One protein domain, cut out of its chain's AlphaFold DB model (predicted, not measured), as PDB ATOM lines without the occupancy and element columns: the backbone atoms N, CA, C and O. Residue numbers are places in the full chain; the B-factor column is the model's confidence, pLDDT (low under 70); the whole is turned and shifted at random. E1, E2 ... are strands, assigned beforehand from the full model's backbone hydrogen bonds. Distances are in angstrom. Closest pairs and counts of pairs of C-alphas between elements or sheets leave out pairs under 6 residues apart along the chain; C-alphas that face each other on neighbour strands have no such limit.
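What this domain is: This is residues 2 to 75 and 95 to 119 of the 119 residues of the protein "C-type lectin domain-containing protein" of Enterobius vermicularis (UniProt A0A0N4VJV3). With little regular structure, this is a small curled sheet, like part of a barrel, among long unnamed stretches; residues 12 to 17, the tip of hairpin E1 and E2, and residues 96 to 102 stick out. The 99 printed residues include four strands, E1 to E4 along the chain, holding 26, and no named helix: all strand. The sheet, E2 E1 E3 E4, is antiparallel. The whole is compact, radius of gyration of the C-alphas 13.5 A, spanning 37 by 33 by 26 A.

How they stand to each other: E1, residues 3 to 13, bends by 53 degrees at residue 6. Antiparallel to it are E2, residues 16 to 21 (N 11 and O 18, 2.8 A), and E3, residues 47 to 51 (N 4 and O 50, 2.9 A). E4, residues 59 to 62, forms a hairpin with E3 (N 49 and O 60, 2.9 A). Residues 4 to 5 of E1 pair parallel with residues 69 to 70.

Where its parts are: E1 runs 28.0 A from C-alpha 3 at (-6.325, -22.304, -34.451); E2 16.1 A; E3 13.4 A; E4 9.5 A, to C-alpha 62 at (-9.370, -30.108, -27.800).

The domain as a whole: Residues 76 to 94 are not printed; C-alphas 75 and 95 are 20.6 A apart. The link E2 to E3 is long. pLDDT is under 70 at residues 74 to 75 and 95 to 119.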
ATOM      1  N   ARG A   2      -2.705 -22.839 -37.206       82.06
ATOM      2  CA  ARG A   2      -3.302 -21.598 -36.692       82.06
ATOM      3  C   ARG A   2      -4.761 -21.861 -36.308       82.06
ATOM      4  O   ARG A   2      -5.629 -21.875 -37.173       82.06
ATOM      5  N   SER A   3      -4.995 -22.085 -35.023       87.62
ATOM      6  CA  SER A   3      -6.325 -22.304 -34.451       87.62
ATOM      7  C   SER A   3      -6.639 -21.220 -33.432       87.62
ATOM      8  O   SER A   3      -5.727 -20.614 -32.862       87.62
ATOM      9  N   ILE A   4      -7.926 -20.978 -33.215       87.00
ATOM     10  CA  ILE A   4      -8.404 -20.042 -32.201       87.00
ATOM     11  C   ILE A   4      -9.397 -20.722 -31.271       87.00
ATOM     12  O   ILE A   4     -10.169 -21.591 -31.683       87.00
ATOM     13  N   TRP A   5      -9.377 -20.299 -30.017       86.12
ATOM     14  CA  TRP A   5     -10.401 -20.615 -29.042       86.12
ATOM     15  C   TRP A   5     -11.712 -19.937 -29.428       86.12
ATOM     16  O   TRP A   5     -11.743 -18.727 -29.659       86.12
ATOM     17  N   ILE A   6     -12.794 -20.717 -29.452       87.19
ATOM     18  CA  ILE A   6     -14.153 -20.198 -29.672       87.19
ATOM     19  C   ILE A   6     -14.984 -20.171 -28.382       87.19
ATOM     20  O   ILE A   6     -16.159 -19.865 -28.432       87.19
ATOM     21  N   ALA A   7     -14.385 -20.500 -27.233       85.81
ATOM     22  CA  ALA A   7     -15.009 -20.533 -25.903       85.81
ATOM     23  C   ALA A   7     -16.360 -21.276 -25.821       85.81
ATOM     24  O   ALA A   7     -17.279 -20.880 -25.093       85.81
ATOM     25  N   LEU A   8     -16.421 -22.399 -26.541       89.12
ATOM     26  CA  LEU A   8     -17.390 -23.470 -26.361       89.12
ATOM     27  C   LEU A   8     -16.762 -24.553 -25.468       89.12
ATOM     28  O   LEU A   8     -15.635 -24.985 -25.732       89.12
ATOM     29  N   ARG A   9     -17.477 -24.989 -24.423       89.00
ATOM     30  CA  ARG A   9     -17.037 -26.055 -23.508       89.00
ATOM     31  C   ARG A   9     -18.124 -27.108 -23.314       89.00
ATOM     32  O   ARG A   9     -19.312 -26.795 -23.277       89.00
ATOM     33  N   ARG A  10     -17.706 -28.358 -23.176       89.81
ATOM     34  CA  ARG A  10     -18.521 -29.527 -22.878       89.81
ATOM     35  C   ARG A  10     -18.719 -29.639 -21.366       89.81
ATOM     36  O   ARG A  10     -17.759 -29.569 -20.608       89.81
ATOM     37  N   ALA A  11     -19.959 -29.812 -20.929       83.62
ATOM     38  CA  ALA A  11     -20.334 -29.968 -19.528       83.62
ATOM     39  C   ALA A  11     -21.250 -31.185 -19.352       83.62
ATOM     40  O   ALA A  11     -22.029 -31.511 -20.249       83.62
ATOM     41  N   SER A  12     -21.171 -31.829 -18.187       84.94
ATOM     42  CA  SER A  12     -22.120 -32.870 -17.781       84.94
ATOM     43  C   SER A  12     -23.251 -32.237 -16.972       84.94
ATOM     44  O   SER A  12     -22.996 -31.565 -15.973       84.94
ATOM     45  N   VAL A  13     -24.491 -32.407 -17.421       82.31
ATOM     46  CA  VAL A  13     -25.705 -31.950 -16.732       82.31
ATOM     47  C   VAL A  13     -26.702 -33.096 -16.740       82.31
ATOM     48  O   VAL A  13     -27.028 -33.607 -17.804       82.31
ATOM     49  N   ASP A  14     -27.163 -33.520 -15.562       86.31
ATOM     50  CA  ASP A  14     -28.148 -34.599 -15.406       86.31
ATOM     51  C   ASP A  14     -27.783 -35.885 -16.173       86.31
ATOM     52  O   ASP A  14     -28.615 -36.466 -16.864       86.31
ATOM     53  N   ASN A  15     -26.517 -36.316 -16.093       85.06
ATOM     54  CA  ASN A  15     -25.945 -37.447 -16.846       85.06
ATOM     55  C   ASN A  15     -25.925 -37.283 -18.380       85.06
ATOM     56  O   ASN A  15     -25.652 -38.247 -19.092       85.06
ATOM     57  N   HIS A  16     -26.168 -36.078 -18.897       82.75
ATOM     58  CA  HIS A  16     -26.072 -35.757 -20.318       82.75
ATOM     59  C   HIS A  16     -24.881 -34.845 -20.596       82.75
ATOM     60  O   HIS A  16     -24.599 -33.894 -19.865       82.75
ATOM     61  N   THR A  17     -24.193 -35.110 -21.702       85.94
ATOM     62  CA  THR A  17     -23.084 -34.289 -22.180       85.94
ATOM     63  C   THR A  17     -23.607 -33.208 -23.118       85.94
ATOM     64  O   THR A  17     -24.183 -33.518 -24.157       85.94
ATOM     65  N   ILE A  18     -23.394 -31.940 -22.765       90.56
ATOM     66  CA  ILE A  18     -23.862 -30.793 -23.550       90.56
ATOM     67  C   ILE A  18     -22.753 -29.777 -23.798       90.56
ATOM     68  O   ILE A  18     -21.906 -29.539 -22.938       90.56
ATOM     69  N   TRP A  19     -22.781 -29.145 -24.969       90.56
ATOM     70  CA  TRP A  19     -21.900 -28.032 -25.307       90.56
ATOM     71  C   TRP A  19     -22.543 -26.705 -24.908       90.56
ATOM     72  O   TRP A  19     -23.725 -26.471 -25.157       90.56
ATOM     73  N   LYS A  20     -21.764 -25.837 -24.262       87.94
ATOM     74  CA  LYS A  20     -22.209 -24.531 -23.775       87.94
ATOM     75  C   LYS A  20     -21.246 -23.445 -24.214       87.94
ATOM     76  O   LYS A  20     -20.030 -23.586 -24.069       87.94
ATOM     77  N   TRP A  21     -21.808 -22.342 -24.695       85.50
ATOM     78  CA  TRP A  21     -21.056 -21.110 -24.853       85.50
ATOM     79  C   TRP A  21     -20.810 -20.484 -23.487       85.50
ATOM     80  O   TRP A  21     -21.670 -20.473 -22.607       85.50
ATOM     81  N   SER A  22     -19.619 -19.937 -23.331       77.81
ATOM     82  CA  SER A  22     -19.192 -19.227 -22.129       77.81
ATOM     83  C   SER A  22     -19.945 -17.915 -21.868       77.81
ATOM     84  O   SER A  22     -20.008 -17.478 -20.722       77.81
ATOM     85  N   ASP A  23     -20.554 -17.307 -22.892       73.94
ATOM     86  CA  ASP A  23     -21.409 -16.117 -22.756       73.94
ATOM     87  C   ASP A  23     -22.866 -16.449 -22.367       73.94
ATOM     88  O   ASP A  23     -23.689 -15.546 -22.224       73.94
ATOM     89  N   GLY A  24     -23.196 -17.735 -22.203       79.38
ATOM     90  CA  GLY A  24     -24.542 -18.202 -21.869       79.38
ATOM     91  C   GLY A  24     -25.522 -18.226 -23.047       79.38
ATOM     92  O   GLY A  24     -26.682 -18.593 -22.853       79.38
ATOM     93  N   SER A  25     -25.087 -17.878 -24.263       80.00
ATOM     94  CA  SER A  25     -25.913 -18.012 -25.466       80.00
ATOM     95  C   SER A  25     -26.358 -19.468 -25.668       80.00
ATOM     96  O   SER A  25     -25.599 -20.398 -25.374       80.00
ATOM     97  N   PRO A  26     -27.555 -19.705 -26.232       87.25
ATOM     98  CA  PRO A  26     -28.015 -21.059 -26.508       87.25
ATOM     99  C   PRO A  26     -27.165 -21.717 -27.610       87.25
ATOM    100  O   PRO A  26     -26.786 -21.081 -28.598       87.25
ATOM    101  N   PHE A  27     -26.875 -23.010 -27.449       89.44
ATOM    102  CA  PHE A  27     -26.150 -23.814 -28.435       89.44
ATOM    103  C   PHE A  27     -27.113 -24.292 -29.534       89.44
ATOM    104  O   PHE A  27     -27.720 -25.351 -29.425       89.44
ATOM    105  N   VAL A  28     -27.317 -23.452 -30.556       91.75
ATOM    106  CA  VAL A  28     -28.293 -23.679 -31.650       91.75
ATOM    107  C   VAL A  28     -27.657 -23.883 -33.026       91.75
ATOM    108  O   VAL A  28     -28.363 -24.109 -34.003       91.75
ATOM    109  N   TYR A  29     -26.337 -23.751 -33.118       91.88
ATOM    110  CA  TYR A  29     -25.574 -23.905 -34.350       91.88
ATOM    111  C   TYR A  29     -24.312 -24.701 -34.060       91.88
ATOM    112  O   TYR A  29     -23.660 -24.478 -33.037       91.88
ATOM    113  N   GLU A  30     -23.967 -25.583 -34.990       92.75
ATOM    114  CA  GLU A  30     -22.769 -26.398 -34.937       92.75
ATOM    115  C   GLU A  30     -22.050 -26.421 -36.285       92.75
ATOM    116  O   GLU A  30     -22.681 -26.450 -37.340       92.75
ATOM    117  N   ASN A  31     -20.718 -26.404 -36.237       93.75
ATOM    118  CA  ASN A  31     -19.856 -26.504 -37.414       93.75
ATOM    119  C   ASN A  31     -18.687 -27.458 -37.149       93.75
ATOM    120  O   ASN A  31     -17.527 -27.154 -37.431       93.75
ATOM    121  N   TRP A  32     -18.975 -28.596 -36.517       94.25
ATOM    122  CA  TRP A  32     -17.972 -29.622 -36.256       94.25
ATOM    123  C   TRP A  32     -17.330 -30.102 -37.555       94.25
ATOM    124  O   TRP A  32     -18.001 -30.290 -38.571       94.25
ATOM    125  N   GLN A  33     -16.018 -30.328 -37.525       94.44
ATOM    126  CA  GLN A  33     -15.364 -31.070 -38.590       94.44
ATOM    127  C   GLN A  33     -15.916 -32.501 -38.633       94.44
ATOM    128  O   GLN A  33     -16.361 -33.053 -37.627       94.44
ATOM    129  N   LEU A  34     -15.844 -33.127 -39.805       93.56
ATOM    130  CA  LEU A  34     -16.116 -34.544 -39.968       93.56
ATOM    131  C   LEU A  34     -15.372 -35.365 -38.899       93.56
ATOM    132  O   LEU A  34     -14.156 -35.239 -38.744       93.56
ATOM    133  N   PHE A  35     -16.121 -36.212 -38.187       94.25
ATOM    134  CA  PHE A  35     -15.642 -37.026 -37.062       94.25
ATOM    135  C   PHE A  35     -15.223 -36.231 -35.812       94.25
ATOM    136  O   PHE A  35     -14.352 -36.676 -35.070       94.25
ATOM    137  N   GLN A  36     -15.824 -35.066 -35.569       93.75
ATOM    138  CA  GLN A  36     -15.709 -34.313 -34.318       93.75
ATOM    139  C   GLN A  36     -17.097 -34.102 -33.687       93.75
ATOM    140  O   GLN A  36     -18.089 -34.068 -34.418       93.75
ATOM    141  N   PRO A  37     -17.180 -33.919 -32.356       94.50
ATOM    142  CA  PRO A  37     -16.104 -34.118 -31.376       94.50
ATOM    143  C   PRO A  37     -15.754 -35.607 -31.202       94.50
ATOM    144  O   PRO A  37     -16.628 -36.460 -31.361       94.50
ATOM    145  N   ASN A  38     -14.495 -35.940 -30.899       94.38
ATOM    146  CA  ASN A  38     -14.038 -37.338 -30.788       94.38
ATOM    147  C   ASN A  38     -13.305 -37.698 -29.490       94.38
ATOM    148  O   ASN A  38     -12.836 -38.830 -29.373       94.38
ATOM    149  N   ASP A  39     -13.207 -36.768 -28.544       92.38
ATOM    150  CA  ASP A  39     -12.609 -36.951 -27.220       92.38
ATOM    151  C   ASP A  39     -11.154 -37.446 -27.249       92.38
ATOM    152  O   ASP A  39     -10.673 -38.111 -26.332       92.38
ATOM    153  N   CYS A  40     -10.444 -37.188 -28.349       88.81
ATOM    154  CA  CYS A  40      -9.131 -37.773 -28.567       88.81
ATOM    155  C   CYS A  40      -7.988 -36.895 -28.035       88.81
ATOM    156  O   CYS A  40      -8.064 -35.670 -27.994       88.81
ATOM    157  N   CYS A  41      -6.860 -37.556 -27.759       81.81
ATOM    158  CA  CYS A  41      -5.524 -36.955 -27.764       81.81
ATOM    159  C   CYS A  41      -5.253 -35.842 -26.731       81.81
ATOM    160  O   CYS A  41      -4.639 -34.828 -27.066       81.81
ATOM    161  N   GLY A  42      -5.603 -36.061 -25.463       80.44
ATOM    162  CA  GLY A  42      -5.120 -35.228 -24.363       80.44
ATOM    163  C   GLY A  42      -5.929 -35.388 -23.085       80.44
ATOM    164  O   GLY A  42      -6.911 -36.125 -23.050       80.44
ATOM    165  N   ASP A  43      -5.515 -34.657 -22.057       82.12
ATOM    166  CA  ASP A  43      -6.286 -34.483 -20.831       82.12
ATOM    167  C   ASP A  43      -7.255 -33.299 -20.990       82.12
ATOM    168  O   ASP A  43      -6.951 -32.324 -21.687       82.12
ATOM    169  N   ASP A  44      -8.420 -33.378 -20.346       85.50
ATOM    170  CA  ASP A  44      -9.468 -32.342 -20.364       85.50
ATOM    171  C   ASP A  44      -9.860 -31.871 -21.782       85.50
ATOM    172  O   ASP A  44      -9.884 -30.674 -22.087       85.50
ATOM    173  N   VAL A  45     -10.178 -32.822 -22.674       92.19
ATOM    174  CA  VAL A  45     -10.673 -32.573 -24.047       92.19
ATOM    175  C   VAL A  45     -12.138 -32.117 -24.010       92.19
ATOM    176  O   VAL A  45     -13.052 -32.740 -24.544       92.19
ATOM    177  N   THR A  46     -12.395 -31.033 -23.279       90.62
ATOM    178  CA  THR A  46     -13.737 -30.483 -23.067       90.62
ATOM    179  C   THR A  46     -13.930 -29.123 -23.720       90.62
ATOM    180  O   THR A  46     -15.047 -28.618 -23.708       90.62
ATOM    181  N   CYS A  47     -12.911 -28.526 -24.336       90.50
ATOM    182  CA  CYS A  47     -13.030 -27.234 -25.012       90.50
ATOM    183  C   CYS A  47     -13.048 -27.398 -26.537       90.50
ATOM    184  O   CYS A  47     -12.588 -28.406 -27.061       90.50
ATOM    185  N   ALA A  48     -13.562 -26.404 -27.265       92.38
ATOM    186  CA  ALA A  48     -13.548 -26.412 -28.728       92.38
ATOM    187  C   ALA A  48     -12.654 -25.316 -29.315       92.38
ATOM    188  O   ALA A  48     -12.641 -24.171 -28.847       92.38
ATOM    189  N   LYS A  49     -11.965 -25.655 -30.402       90.62
ATOM    190  CA  LYS A  49     -11.183 -24.722 -31.217       90.62
ATOM    191  C   LYS A  49     -11.690 -24.692 -32.648       90.62
ATOM    192  O   LYS A  49     -12.147 -25.699 -33.180       90.62
ATOM    193  N   MET A  50     -11.524 -23.548 -33.295       91.56
ATOM    194  CA  MET A  50     -11.746 -23.395 -34.727       91.56
ATOM    195  C   MET A  50     -10.410 -23.371 -35.458       91.56
ATOM    196  O   MET A  50      -9.496 -22.629 -35.084       91.56
ATOM    197  N   ASN A  51     -10.311 -24.139 -36.539       89.62
ATOM    198  CA  ASN A  51      -9.214 -24.002 -37.484       89.62
ATOM    199  C   ASN A  51      -9.619 -23.014 -38.582       89.62
ATOM    200  O   ASN A  51     -10.406 -23.349 -39.464       89.62
ATOM    201  N   TRP A  52      -9.070 -21.799 -38.540       79.94
ATOM    202  CA  TRP A  52      -9.448 -20.739 -39.480       79.94
ATOM    203  C   TRP A  52      -8.777 -20.853 -40.855       79.94
ATOM    204  O   TRP A  52      -9.169 -20.146 -41.778       79.94
ATOM    205  N   LEU A  53      -7.770 -21.721 -41.015       79.81
ATOM    206  CA  LEU A  53      -7.166 -21.987 -42.327       79.81
ATOM    207  C   LEU A  53      -8.004 -22.954 -43.171       79.81
ATOM    208  O   LEU A  53      -7.854 -22.983 -44.391       79.81
ATOM    209  N   LEU A  54      -8.880 -23.744 -42.546       78.44
ATOM    210  CA  LEU A  54      -9.904 -24.481 -43.278       78.44
ATOM    211  C   LEU A  54     -10.968 -23.473 -43.712       78.44
ATOM    212  O   LEU A  54     -11.542 -22.800 -42.863       78.44
ATOM    213  N   LEU A  55     -11.248 -23.378 -45.018       72.69
ATOM    214  CA  LEU A  55     -12.226 -22.427 -45.575       72.69
ATOM    215  C   LEU A  55     -13.614 -22.525 -44.918       72.69
ATOM    216  O   LEU A  55     -14.370 -21.561 -44.940       72.69
ATOM    217  N   SER A  56     -13.941 -23.677 -44.328       83.94
ATOM    218  CA  SER A  56     -15.189 -23.913 -43.607       83.94
ATOM    219  C   SER A  56     -15.214 -23.364 -42.178       83.94
ATOM    220  O   SER A  56     -16.286 -23.329 -41.589       83.94
ATOM    221  N   GLY A  57     -14.073 -22.991 -41.584       88.50
ATOM    222  CA  GLY A  57     -14.006 -22.615 -40.167       88.50
ATOM    223  C   GLY A  57     -14.482 -23.736 -39.236       88.50
ATOM    224  O   GLY A  57     -15.125 -23.465 -38.225       88.50
ATOM    225  N   ALA A  58     -14.228 -24.996 -39.605       92.50
ATOM    226  CA  ALA A  58     -14.734 -26.147 -38.868       92.50
ATOM    227  C   ALA A  58     -14.098 -26.286 -37.473       92.50
ATOM    228  O   ALA A  58     -12.943 -25.896 -37.239       92.50
ATOM    229  N   TRP A  59     -14.872 -26.850 -36.551       93.81
ATOM    230  CA  TRP A  59     -14.541 -26.964 -35.136       93.81
ATOM    231  C   TRP A  59     -14.006 -28.347 -34.778       93.81
ATOM    232  O   TRP A  59     -14.380 -29.354 -35.379       93.81
ATOM    233  N   PHE A  60     -13.155 -28.375 -33.761       93.88
ATOM    234  CA  PHE A  60     -12.573 -29.577 -33.177       93.88
ATOM    235  C   PHE A  60     -12.691 -29.487 -31.663       93.88
ATOM    236  O   PHE A  60     -12.510 -28.391 -31.117       93.88
ATOM    237  N   ASP A  61     -12.954 -30.602 -30.987       94.25
ATOM    238  CA  ASP A  61     -12.700 -30.663 -29.554       94.25
ATOM    239  C   ASP A  61     -11.193 -30.749 -29.295       94.25
ATOM    240  O   ASP A  61     -10.392 -31.160 -30.136       94.25
ATOM    241  N   THR A  62     -10.775 -30.205 -28.163       92.19
ATOM    242  CA  THR A  62      -9.370 -30.108 -27.800       92.19
ATOM    243  C   THR A  62      -9.211 -29.950 -26.292       92.19
ATOM    244  O   THR A  62     -10.149 -29.566 -25.585       92.19
ATOM    245  N   SER A  63      -7.999 -30.208 -25.804       89.25
ATOM    246  CA  SER A  63      -7.634 -29.958 -24.412       89.25
ATOM    247  C   SER A  63      -7.792 -28.480 -24.073       89.25
ATOM    248  O   SER A  63      -7.185 -27.631 -24.731       89.25
ATOM    249  N   CYS A  64      -8.537 -28.161 -23.012       84.44
ATOM    250  CA  CYS A  64      -8.674 -26.793 -22.497       84.44
ATOM    251  C   CYS A  64      -7.333 -26.151 -22.089       84.44
ATOM    252  O   CYS A  64      -7.249 -24.931 -21.947       84.44
ATOM    253  N   LEU A  65      -6.279 -26.960 -21.940       83.50
ATOM    254  CA  LEU A  65      -4.923 -26.526 -21.608       83.50
ATOM    255  C   LEU A  65      -4.126 -26.034 -22.833       83.50
ATOM    256  O   LEU A  65      -3.013 -25.519 -22.688       83.50
ATOM    257  N   GLU A  66      -4.657 -26.176 -24.053       83.00
ATOM    258  CA  GLU A  66      -3.977 -25.729 -25.270       83.00
ATOM    259  C   GLU A  66      -3.851 -24.192 -25.325       83.00
ATOM    260  O   GLU A  66      -4.793 -23.428 -25.105       83.00
ATOM    261  N   LYS A  67      -2.659 -23.697 -25.671       82.44
ATOM    262  CA  LYS A  67      -2.406 -22.255 -25.813       82.44
ATOM    263  C   LYS A  67      -2.757 -21.797 -27.229       82.44
ATOM    264  O   LYS A  67      -1.944 -21.940 -28.140       82.44
ATOM    265  N   LEU A  68      -3.950 -21.226 -27.408       80.81
ATOM    266  CA  LEU A  68      -4.436 -20.694 -28.688       80.81
ATOM    267  C   LEU A  68      -4.754 -19.200 -28.597       80.81
ATOM    268  O   LEU A  68      -4.952 -18.651 -27.513       80.81
ATOM    269  N   GLY A  69      -4.839 -18.548 -29.758       78.25
ATOM    270  CA  GLY A  69      -5.392 -17.196 -29.849       78.25
ATOM    271  C   GLY A  69      -6.886 -17.177 -29.509       78.25
ATOM    272  O   GLY A  69      -7.563 -18.196 -29.624       78.25
ATOM    273  N   VAL A  70      -7.403 -16.014 -29.123       75.38
ATOM    274  CA  VAL A  70      -8.817 -15.795 -28.768       75.38
ATOM    275  C   VAL A  70      -9.408 -14.682 -29.636       75.38
ATOM    276  O   VAL A  70      -8.676 -13.805 -30.096       75.38
ATOM    277  N   VAL A  71     -10.724 -14.696 -29.853       73.06
ATOM    278  CA  VAL A  71     -11.449 -13.608 -30.533       73.06
ATOM    279  C   VAL A  71     -12.611 -13.150 -29.667       73.06
ATOM    280  O   VAL A  71     -13.438 -13.959 -29.283       73.06
ATOM    281  N   CYS A  72     -12.691 -11.859 -29.365       71.25
ATOM    282  CA  CYS A  72     -13.696 -11.314 -28.454       71.25
ATOM    283  C   CYS A  72     -15.008 -10.993 -29.184       71.25
ATOM    284  O   CYS A  72     -14.990 -10.491 -30.309       71.25
ATOM    285  N   LYS A  73     -16.143 -11.207 -28.512       70.62
ATOM    286  CA  LYS A  73     -17.472 -10.763 -28.949       70.62
ATOM    287  C   LYS A  73     -18.022  -9.785 -27.915       70.62
ATOM    288  O   LYS A  73     -17.853  -9.998 -26.722       70.62
ATOM    289  N   TYR A  74     -18.707  -8.740 -28.365       68.69
ATOM    290  CA  TYR A  74     -19.409  -7.819 -27.476       68.69
ATOM    291  C   TYR A  74     -20.753  -7.387 -28.054       68.69
ATOM    292  O   TYR A  74     -20.958  -7.439 -29.266       68.69
ATOM    293  N   ASP A  75     -21.655  -6.946 -27.177       69.56
ATOM    294  CA  ASP A  75     -22.917  -6.314 -27.552       69.56
ATOM    295  C   ASP A  75     -22.738  -4.782 -27.597       69.56
ATOM    296  O   ASP A  75     -22.489  -4.163 -26.556       69.56
ATOM    297  N   ASN A  95     -13.068 -14.482 -11.063       37.62
ATOM    298  CA  ASN A  95     -14.297 -15.262 -11.149       37.62
ATOM    299  C   ASN A  95     -14.531 -15.973  -9.796       37.62
ATOM    300  O   ASN A  95     -13.680 -16.775  -9.406       37.62
ATOM    301  N   PRO A  96     -15.647 -15.720  -9.081       35.88
ATOM    302  CA  PRO A  96     -15.868 -16.230  -7.725       35.88
ATOM    303  C   PRO A  96     -16.135 -17.741  -7.641       35.88
ATOM    304  O   PRO A  96     -16.352 -18.244  -6.543       35.88
ATOM    305  N   ASN A  97     -16.121 -18.476  -8.758       36.81
ATOM    306  CA  ASN A  97     -16.173 -19.937  -8.732       36.81
ATOM    307  C   ASN A  97     -15.319 -20.562  -9.854       36.81
ATOM    308  O   ASN A  97     -15.822 -20.854 -10.944       36.81
ATOM    309  N   PRO A  98     -14.013 -20.773  -9.619       41.22
ATOM    310  CA  PRO A  98     -13.189 -21.616 -10.467       41.22
ATOM    311  C   PRO A  98     -13.489 -23.068 -10.101       41.22
ATOM    312  O   PRO A  98     -13.103 -23.525  -9.029       41.22
ATOM    313  N   LEU A  99     -14.200 -23.793 -10.964       48.38
ATOM    314  CA  LEU A  99     -14.599 -25.168 -10.646       48.38
ATOM    315  C   LEU A  99     -13.423 -26.141 -10.463       48.38
ATOM    316  O   LEU A  99     -13.662 -27.193  -9.896       48.38
ATOM    317  N   ASP A 100     -12.180 -25.785 -10.817       42.31
ATOM    318  CA  ASP A 100     -11.033 -26.704 -10.722       42.31
ATOM    319  C   ASP A 100      -9.711 -26.044 -10.271       42.31
ATOM    320  O   ASP A 100      -8.631 -26.510 -10.618       42.31
ATOM    321  N   GLY A 101      -9.743 -24.948  -9.500       37.69
ATOM    322  CA  GLY A 101      -8.537 -24.424  -8.822       37.69
ATOM    323  C   GLY A 101      -7.380 -23.918  -9.708       37.69
ATOM    324  O   GLY A 101      -6.412 -23.381  -9.176       37.69
ATOM    325  N   GLU A 102      -7.477 -24.000 -11.036       37.97
ATOM    326  CA  GLU A 102      -6.492 -23.460 -11.970       37.97
ATOM    327  C   GLU A 102      -7.106 -22.318 -12.790       37.97
ATOM    328  O   GLU A 102      -8.120 -22.443 -13.476       37.97
ATOM    329  N   SER A 103      -6.511 -21.134 -12.652       33.59
ATOM    330  CA  SER A 103      -6.987 -19.904 -13.276       33.59
ATOM    331  C   SER A 103      -6.719 -19.929 -14.780       33.59
ATOM    332  O   SER A 103      -5.653 -19.489 -15.214       33.59
ATOM    333  N   ILE A 104      -7.674 -20.367 -15.603       40.91
ATOM    334  CA  ILE A 104      -7.555 -20.132 -17.044       40.91
ATOM    335  C   ILE A 104      -7.920 -18.667 -17.336       40.91
ATOM    336  O   ILE A 104      -9.084 -18.293 -17.478       40.91
ATOM    337  N   LYS A 105      -6.898 -17.802 -17.358       38.88
ATOM    338  CA  LYS A 105      -7.023 -16.373 -17.679       38.88
ATOM    339  C   LYS A 105      -7.166 -16.187 -19.194       38.88
ATOM    340  O   LYS A 105      -6.165 -16.102 -19.898       38.88
ATOM    341  N   PHE A 106      -8.393 -16.072 -19.698       46.62
ATOM    342  CA  PHE A 106      -8.652 -15.612 -21.068       46.62
ATOM    343  C   PHE A 106      -9.122 -14.152 -21.035       46.62
ATOM    344  O   PHE A 106     -10.315 -13.883 -20.941       46.62
ATOM    345  N   THR A 107      -8.204 -13.185 -21.045       42.97
ATOM    346  CA  THR A 107      -8.595 -11.765 -21.002       42.97
ATOM    347  C   THR A 107      -8.874 -11.214 -22.399       42.97
ATOM    348  O   THR A 107      -7.952 -11.006 -23.186       42.97
ATOM    349  N   CYS A 108     -10.147 -10.920 -22.657       48.78
ATOM    350  CA  CYS A 108     -10.599  -9.825 -23.511       48.78
ATOM    351  C   CYS A 108     -11.048  -8.700 -22.567       48.78
ATOM    352  O   CYS A 108     -11.889  -8.966 -21.715       48.78
ATOM    353  N   ASP A 109     -10.516  -7.480 -22.674       47.25
ATOM    354  CA  ASP A 109     -11.059  -6.340 -21.923       47.25
ATOM    355  C   ASP A 109     -11.332  -5.147 -22.847       47.25
ATOM    356  O   ASP A 109     -10.481  -4.741 -23.638       47.25
ATOM    357  N   ALA A 110     -12.533  -4.588 -22.727       46.19
ATOM    358  CA  ALA A 110     -12.887  -3.254 -23.215       46.19
ATOM    359  C   ALA A 110     -13.652  -2.446 -22.139       46.19
ATOM    360  O   ALA A 110     -14.305  -1.460 -22.459       46.19
ATOM    361  N   VAL A 111     -13.520  -2.854 -20.870       38.97
ATOM    362  CA  VAL A 111     -14.102  -2.408 -19.590       38.97
ATOM    363  C   VAL A 111     -15.226  -3.302 -19.000       38.97
ATOM    364  O   VAL A 111     -15.465  -3.203 -17.803       38.97
ATOM    365  N   THR A 112     -15.887  -4.238 -19.715       47.50
ATOM    366  CA  THR A 112     -16.978  -5.073 -19.099       47.50
ATOM    367  C   THR A 112     -17.286  -6.492 -19.662       47.50
ATOM    368  O   THR A 112     -18.249  -7.103 -19.207       47.50
ATOM    369  N   GLN A 113     -16.580  -7.069 -20.649       44.78
ATOM    370  CA  GLN A 113     -17.266  -7.955 -21.626       44.78
ATOM    371  C   GLN A 113     -16.766  -9.411 -21.748       44.78
ATOM    372  O   GLN A 113     -15.602  -9.674 -22.032       44.78
ATOM    373  N   ASN A 114     -17.723 -10.334 -21.577       43.12
ATOM    374  CA  ASN A 114     -17.634 -11.797 -21.608       43.12
ATOM    375  C   ASN A 114     -17.047 -12.412 -22.901       43.12
ATOM    376  O   ASN A 114     -16.965 -11.787 -23.953       43.12
ATOM    377  N   LEU A 115     -16.651 -13.679 -22.743       48.91
ATOM    378  CA  LEU A 115     -15.832 -14.547 -23.591       48.91
ATOM    379  C   LEU A 115     -16.195 -14.685 -25.088       48.91
ATOM    380  O   LEU A 115     -17.287 -14.373 -25.556       48.91
ATOM    381  N   ALA A 116     -15.205 -15.199 -25.827       41.62
ATOM    382  CA  ALA A 116     -15.185 -15.419 -27.268       41.62
ATOM    383  C   ALA A 116     -16.402 -16.188 -27.801       41.62
ATOM    384  O   ALA A 116     -16.650 -17.304 -27.378       41.62
ATOM    385  N   VAL A 117     -17.116 -15.652 -28.792       42.47
ATOM    386  CA  VAL A 117     -18.017 -16.454 -29.635       42.47
ATOM    387  C   VAL A 117     -17.904 -15.924 -31.057       42.47
ATOM    388  O   VAL A 117     -18.294 -14.789 -31.329       42.47
ATOM    389  N   LEU A 118     -17.375 -16.739 -31.967       38.22
ATOM    390  CA  LEU A 118     -17.507 -16.509 -33.403       38.22
ATOM    391  C   LEU A 118     -18.665 -17.366 -33.910       38.22
ATOM    392  O   LEU A 118     -18.694 -18.570 -33.653       38.22
ATOM    393  N   ARG A 119     -19.631 -16.719 -34.565       43.03
ATOM    394  CA  ARG A 119     -20.673 -17.383 -35.351       43.03
ATOM    395  C   ARG A 119     -20.192 -17.534 -36.783       43.03
ATOM    396  O   ARG A 119     -19.567 -16.562 -37.265       43.03
TER     397      ARG A 119